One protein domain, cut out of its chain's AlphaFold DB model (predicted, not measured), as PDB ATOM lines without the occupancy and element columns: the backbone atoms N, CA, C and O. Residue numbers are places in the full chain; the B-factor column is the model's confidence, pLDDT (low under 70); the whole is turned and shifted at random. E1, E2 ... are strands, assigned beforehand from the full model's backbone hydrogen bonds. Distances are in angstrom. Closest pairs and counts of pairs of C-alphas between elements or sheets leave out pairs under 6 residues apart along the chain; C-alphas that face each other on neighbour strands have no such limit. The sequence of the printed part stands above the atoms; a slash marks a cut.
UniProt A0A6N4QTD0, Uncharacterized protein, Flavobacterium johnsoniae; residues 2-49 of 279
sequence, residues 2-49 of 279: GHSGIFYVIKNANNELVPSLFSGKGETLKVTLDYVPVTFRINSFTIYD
ATOM      1  N   GLY A   2     -37.730 -52.130 -16.175       49.50
ATOM      2  CA  GLY A   2     -37.292 -50.747 -15.967       49.50
ATOM      3  C   GLY A   2     -36.526 -50.556 -14.663       49.50
ATOM      4  O   GLY A   2     -36.893 -51.143 -13.644       49.50
ATOM      5  N   HIS A   3     -35.503 -49.701 -14.675       56.69
ATOM      6  CA  HIS A   3     -34.852 -49.231 -13.453       56.69
ATOM      7  C   HIS A   3     -35.607 -48.017 -12.899       56.69
ATOM      8  O   HIS A   3     -36.016 -47.125 -13.642       56.69
ATOM      9  N   SER A   4     -35.779 -47.980 -11.579       59.22
ATOM     10  CA  SER A   4     -36.241 -46.801 -10.844       59.22
ATOM     11  C   SER A   4     -35.366 -46.637  -9.607       59.22
ATOM     12  O   SER A   4     -34.915 -47.626  -9.026       59.22
ATOM     13  N   GLY A   5     -35.088 -45.396  -9.226       63.53
ATOM     14  CA  GLY A   5     -34.180 -45.107  -8.127       63.53
ATOM     15  C   GLY A   5     -34.102 -43.622  -7.821       63.53
ATOM     16  O   GLY A   5     -34.763 -42.803  -8.462       63.53
ATOM     17  N   ILE A   6     -33.289 -43.300  -6.819       68.62
ATOM     18  CA  ILE A   6     -33.014 -41.933  -6.379       68.62
ATOM     19  C   ILE A   6     -31.497 -41.760  -6.332       68.62
ATOM     20  O   ILE A   6     -30.775 -42.609  -5.797       68.62
ATOM     21  N   PHE A   7     -31.014 -40.647  -6.873       73.88
ATOM     22  CA  PHE A   7     -29.655 -40.174  -6.653       73.88
ATOM     23  C   PHE A   7     -29.706 -38.757  -6.091       73.88
ATOM     24  O   PHE A   7     -30.614 -37.985  -6.398       73.88
ATOM     25  N   TYR A   8     -28.722 -38.429  -5.267       77.81
ATOM     26  CA  TYR A   8     -28.495 -37.077  -4.781       77.81
ATOM     27  C   TYR A   8     -27.252 -36.515  -5.440       77.81
ATOM     28  O   TYR A   8     -26.383 -37.257  -5.888       77.81
ATOM     29  N   VAL A   9     -27.147 -35.196  -5.468       83.75
ATOM     30  CA  VAL A   9     -25.928 -34.512  -5.879       83.75
ATOM     31  C   VAL A   9     -25.354 -33.836  -4.645       83.75
ATOM     32  O   VAL A   9     -26.046 -33.066  -3.982       83.75
ATOM     33  N   ILE A  10     -24.108 -34.157  -4.317       84.81
ATOM     34  CA  ILE A  10     -23.397 -33.605  -3.164       84.81
ATOM     35  C   ILE A  10     -22.180 -32.821  -3.645       84.81
ATOM     36  O   ILE A  10     -21.635 -33.106  -4.707       84.81
ATOM     37  N   LYS A  11     -21.740 -31.835  -2.861       87.44
ATOM     38  CA  LYS A  11     -20.444 -31.190  -3.083       87.44
ATOM     39  C   LYS A  11     -19.354 -32.025  -2.428       87.44
ATOM     40  O   LYS A  11     -19.476 -32.357  -1.250       87.44
ATOM     41  N   ASN A  12     -18.315 -32.368  -3.180       86.69
ATOM     42  CA  ASN A  12     -17.129 -33.013  -2.623       86.69
ATOM     43  C   ASN A  12     -16.206 -31.981  -1.938       86.69
ATOM     44  O   ASN A  12     -16.478 -30.777  -1.932       86.69
ATOM     45  N   ALA A  13     -15.090 -32.451  -1.374       88.44
ATOM     46  CA  ALA A  13     -14.092 -31.597  -0.725       88.44
ATOM     47  C   ALA A  13     -13.429 -30.578  -1.680       88.44
ATOM     48  O   ALA A  13     -12.958 -29.541  -1.224       88.44
ATOM     49  N   ASN A  14     -13.452 -30.839  -2.991       89.62
ATOM     50  CA  ASN A  14     -12.936 -29.947  -4.033       89.62
ATOM     51  C   ASN A  14     -13.987 -28.934  -4.522       89.62
ATOM     52  O   ASN A  14     -13.746 -28.224  -5.494       89.62
ATOM     53  N   ASN A  15     -15.149 -28.855  -3.858       85.56
ATOM     54  CA  ASN A  15     -16.272 -27.999  -4.241       85.56
ATOM     55  C   ASN A  15     -16.861 -28.340  -5.626       85.56
ATOM     56  O   ASN A  15     -17.406 -27.473  -6.301       85.56
ATOM     57  N   GLU A  16     -16.788 -29.607  -6.038       88.38
ATOM     58  CA  GLU A  16     -17.387 -30.126  -7.271       88.38
ATOM     59  C   GLU A  16     -18.688 -30.875  -6.955       88.38
ATOM     60  O   GLU A  16     -18.785 -31.568  -5.937       88.38
ATOM     61  N   LEU A  17     -19.689 -30.779  -7.835       84.69
ATOM     62  CA  LEU A  17     -20.898 -31.599  -7.735       84.69
ATOM     63  C   LEU A  17     -20.618 -33.028  -8.185       84.69
ATOM     64  O   LEU A  17     -20.288 -33.269  -9.347       84.69
ATOM     65  N   VAL A  18     -20.833 -33.979  -7.281       85.94
ATOM     66  CA  VAL A  18     -20.728 -35.412  -7.553       85.94
ATOM     67  C   VAL A  18     -22.061 -36.108  -7.257       85.94
ATOM     68  O   VAL A  18     -22.679 -35.852  -6.217       85.94
ATOM     69  N   PRO A  19     -22.553 -36.976  -8.157       84.50
ATOM     70  CA  PRO A  19     -23.748 -37.758  -7.895       84.50
ATOM     71  C   PRO A  19     -23.438 -38.898  -6.914       84.50
ATOM     72  O   PRO A  19     -22.452 -39.617  -7.061       84.50
ATOM     73  N   SER A  20     -24.316 -39.089  -5.936       74.12
ATOM     74  CA  SER A  20     -24.306 -40.192  -4.978       74.12
ATOM     75  C   SER A  20     -25.615 -40.968  -5.108       74.12
ATOM     76  O   SER A  20     -26.698 -40.422  -4.889       74.12
ATOM     77  N   LEU A  21     -25.535 -42.247  -5.475       68.00
ATOM     78  CA  LEU A  21     -26.703 -43.119  -5.632       68.00
ATOM     79  C   LEU A  21     -27.208 -43.582  -4.266       68.00
ATOM     80  O   LEU A  21     -26.422 -44.021  -3.431       68.00
ATOM     81  N   PHE A  22     -28.518 -43.474  -4.036       56.91
ATOM     82  CA  PHE A  22     -29.119 -43.769  -2.733       56.91
ATOM     83  C   PHE A  22     -29.739 -45.161  -2.658       56.91
ATOM     84  O   PHE A  22     -29.761 -45.765  -1.592       56.91
ATOM     85  N   SER A  23     -30.266 -45.687  -3.760       55.22
ATOM     86  CA  SER A  23     -30.758 -47.066  -3.825       55.22
ATOM     87  C   SER A  23     -31.243 -47.410  -5.229       55.22
ATOM     88  O   SER A  23     -31.868 -46.595  -5.910       55.22
ATOM     89  N   GLY A  24     -30.983 -48.651  -5.629       52.59
ATOM     90  CA  GLY A  24     -31.567 -49.308  -6.791       52.59
ATOM     91  C   GLY A  24     -31.555 -50.816  -6.551       52.59
ATOM     92  O   GLY A  24     -30.581 -51.353  -6.022       52.59
ATOM     93  N   LYS A  25     -32.650 -51.511  -6.876       52.03
ATOM     94  CA  LYS A  25     -32.636 -52.976  -6.938       52.03
ATOM     95  C   LYS A  25     -31.938 -53.376  -8.232       52.03
ATOM     96  O   LYS A  25     -32.508 -53.171  -9.298       52.03
ATOM     97  N   GLY A  26     -30.760 -53.977  -8.112       59.31
ATOM     98  CA  GLY A  26     -30.032 -54.539  -9.243       59.31
ATOM     99  C   GLY A  26     -29.286 -53.485 -10.062       59.31
ATOM    100  O   GLY A  26     -29.877 -52.531 -10.561       59.31
ATOM    101  N   GLU A  27     -27.989 -53.747 -10.206       58.94
ATOM    102  CA  GLU A  27     -27.009 -53.067 -11.058       58.94
ATOM    103  C   GLU A  27     -26.541 -51.667 -10.620       58.94
ATOM    104  O   GLU A  27     -27.308 -50.777 -10.255       58.94
ATOM    105  N   THR A  28     -25.219 -51.483 -10.671       67.25
ATOM    106  CA  THR A  28     -24.547 -50.207 -10.416       67.25
ATOM    107  C   THR A  28     -24.761 -49.293 -11.614       67.25
ATOM    108  O   THR A  28     -24.100 -49.441 -12.640       67.25
ATOM    109  N   LEU A  29     -25.679 -48.338 -11.491       78.50
ATOM    110  CA  LEU A  29     -25.794 -47.247 -12.454       78.50
ATOM    111  C   LEU A  29     -24.627 -46.273 -12.257       78.50
ATOM    112  O   LEU A  29     -24.217 -46.016 -11.127       78.50
ATOM    113  N   LYS A  30     -24.107 -45.690 -13.334       86.06
ATOM    114  CA  LYS A  30     -23.177 -44.553 -13.251       86.06
ATOM    115  C   LYS A  30     -23.911 -43.293 -13.681       86.06
ATOM    116  O   LYS A  30     -24.574 -43.288 -14.710       86.06
ATOM    117  N   VAL A  31     -23.769 -42.214 -12.919       87.19
ATOM    118  CA  VAL A  31     -24.362 -40.912 -13.250       87.19
ATOM    119  C   VAL A  31     -23.244 -39.909 -13.506       87.19
ATOM    120  O   VAL A  31     -22.242 -39.889 -12.795       87.19
ATOM    121  N   THR A  32     -23.411 -39.079 -14.529       91.06
ATOM    122  CA  THR A  32     -22.530 -37.942 -14.831       91.06
ATOM    123  C   THR A  32     -23.370 -36.682 -14.988       91.06
ATOM    124  O   THR A  32     -24.518 -36.768 -15.426       91.06
ATOM    125  N   LEU A  33     -22.820 -35.534 -14.605       90.50
ATOM    126  CA  LEU A  33     -23.526 -34.254 -14.548       90.50
ATOM    127  C   LEU A  33     -22.821 -33.240 -15.449       90.50
ATOM    128  O   LEU A  33     -21.595 -33.169 -15.439       90.50
ATOM    129  N   ASP A  34     -23.599 -32.425 -16.152       92.94
ATOM    130  CA  ASP A  34     -23.141 -31.169 -16.745       92.94
ATOM    131  C   ASP A  34     -23.752 -30.012 -15.952       92.94
ATOM    132  O   ASP A  34     -24.972 -29.941 -15.760       92.94
ATOM    133  N   TYR A  35     -22.909 -29.119 -15.440       90.69
ATOM    134  CA  TYR A  35     -23.341 -28.024 -14.581       90.69
ATOM    135  C   TYR A  35     -22.398 -26.824 -14.664       90.69
ATOM    136  O   TYR A  35     -21.222 -26.949 -14.989       90.69
ATOM    137  N   VAL A  36     -22.916 -25.643 -14.330       87.00
ATOM    138  CA  VAL A  36     -22.118 -24.413 -14.232       87.00
ATOM    139  C   VAL A  36     -21.325 -24.430 -12.916       87.00
ATOM    140  O   VAL A  36     -21.963 -24.389 -11.861       87.00
ATOM    141  N   PRO A  37     -19.976 -24.423 -12.924       86.75
ATOM    142  CA  PRO A  37     -19.180 -24.595 -11.701       86.75
ATOM    143  C   PRO A  37     -19.384 -23.502 -10.645       86.75
ATOM    144  O   PRO A  37     -19.323 -23.772  -9.453       86.75
ATOM    145  N   VAL A  38     -19.666 -22.269 -11.074       86.00
ATOM    146  CA  VAL A  38     -19.812 -21.113 -10.170       86.00
ATOM    147  C   VAL A  38     -21.160 -21.125  -9.446       86.00
ATOM    148  O   VAL A  38     -21.234 -20.877  -8.246       86.00
ATOM    149  N   THR A  39     -22.242 -21.413 -10.172       84.38
ATOM    150  CA  THR A  39     -23.610 -21.351  -9.632       84.38
ATOM    151  C   THR A  39     -24.155 -22.717  -9.238       84.38
ATOM    152  O   THR A  39     -25.279 -22.802  -8.749       84.38
ATOM    153  N   PHE A  40     -23.409 -23.791  -9.509       83.75
ATOM    154  CA  PHE A  40     -23.828 -25.178  -9.308       83.75
ATOM    155  C   PHE A  40     -25.133 -25.542 -10.024       83.75
ATOM    156  O   PHE A  40     -25.840 -26.474  -9.643       83.75
ATOM    157  N   ARG A  41     -25.465 -24.801 -11.087       85.81
ATOM    158  CA  ARG A  41     -26.689 -25.032 -11.850       85.81
ATOM    159  C   ARG A  41     -26.482 -26.227 -12.764       85.81
ATOM    160  O   ARG A  41     -25.698 -26.132 -13.704       85.81
ATOM    161  N   ILE A  42     -27.220 -27.302 -12.517       87.50
ATOM    162  CA  ILE A  42     -27.247 -28.482 -13.383       87.50
ATOM    163  C   ILE A  42     -27.954 -28.115 -14.693       87.50
ATOM    164  O   ILE A  42     -29.084 -27.622 -14.680       87.50
ATOM    165  N   ASN A  43     -27.273 -28.330 -15.815       87.81
ATOM    166  CA  ASN A  43     -27.796 -28.101 -17.160       87.81
ATOM    167  C   ASN A  43     -28.300 -29.402 -17.793       87.81
ATOM    168  O   ASN A  43     -29.296 -29.366 -18.511       87.81
ATOM    169  N   SER A  44     -27.648 -30.531 -17.504       91.19
ATOM    170  CA  SER A  44     -28.074 -31.867 -17.921       91.19
ATOM    171  C   SER A  44     -27.437 -32.951 -17.047       91.19
ATOM    172  O   SER A  44     -26.513 -32.691 -16.268       91.19
ATOM    173  N   PHE A  45     -27.921 -34.184 -17.167       90.31
ATOM    174  CA  PHE A  45     -27.234 -35.350 -16.624       90.31
ATOM    175  C   PHE A  45     -27.344 -36.549 -17.562       90.31
ATOM    176  O   PHE A  45     -28.188 -36.606 -18.452       90.31
ATOM    177  N   THR A  46     -26.462 -37.521 -17.375       91.88
ATOM    178  CA  THR A  46     -26.451 -38.772 -18.136       91.88
ATOM    179  C   THR A  46     -26.349 -39.950 -17.185       91.88
ATOM    180  O   THR A  46     -25.537 -39.923 -16.257       91.88
ATOM    181  N   ILE A  47     -27.152 -40.979 -17.436       89.06
ATOM    182  CA  ILE A  47     -27.115 -42.260 -16.730       89.06
ATOM    183  C   ILE A  47     -26.494 -43.305 -17.658       89.06
ATOM    184  O   ILE A  47     -26.787 -43.320 -18.852       89.06
ATOM    185  N   TYR A  48     -25.654 -44.173 -17.105       87.06
ATOM    186  CA  TYR A  48     -25.146 -45.370 -17.759       87.06
ATOM    187  C   TYR A  48     -25.628 -46.601 -16.999       87.06
ATOM    188  O   TYR A  48     -25.561 -46.621 -15.765       87.06
ATOM    189  N   ASP A  49     -26.108 -47.604 -17.729       83.69
ATOM    190  CA  ASP A  49     -26.434 -48.911 -17.154       83.69
ATOM    191  C   ASP A  49     -25.207 -49.837 -17.083       83.69
ATOM    192  O   ASP A  49     -24.102 -49.472 -17.493       83.69
TER     193      ASP A  49
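Overview. This is residues 2 to 49 of the 279 residues of an uncharacterized protein of Flavobacterium johnsoniae (UniProt A0A6N4QTD0). Two hairpins of strands, E1 with E2 and E3 with E4, lie one over the other along the long axis, loosely, meeting through E2 and E3. The E2 to E3 loop closes one end and the two hairpin turns lie at the other. The printed part has 48 residues, four named strands in the order E1 E2 E3 E4 and no named helix: all strand, in two antiparallel sheets. It is only just loose, close to compact, with a radius of gyration of the C-alphas of 11.7 A, and spans 35 by 21 by 13 A.

Along the chain. E1, residues 6 to 11, begins at C-alpha 6 (-33.014, -41.933, -6.379) and is 16.9 A long. E2, residues 17 to 23, is 18.8 A. E3, residues 30 to 36, is 20.2 A. E4, residues 41 to 48, is 21.2 A, bends by 51 degrees at residue 44 and ends at C-alpha 48 (-25.146, -45.370, -17.759).

Arrangement. Hairpin E1 and E2 is antiparallel at 149 degrees, with N 10 and O 18 2.9 A apart. Hairpin E3 and E4 is antiparallel at 162 degrees, with N 32 and O 46 2.9 A apart. The closest C-alphas of E2 and E3, Pro 19 and Val 31, are 6.2 A apart. E1 and E4 are apart.

Size, cuts and confidence. The printed part has no cut and no long link. Residues 2 to 6 and 21 to 28 have pLDDT under 70.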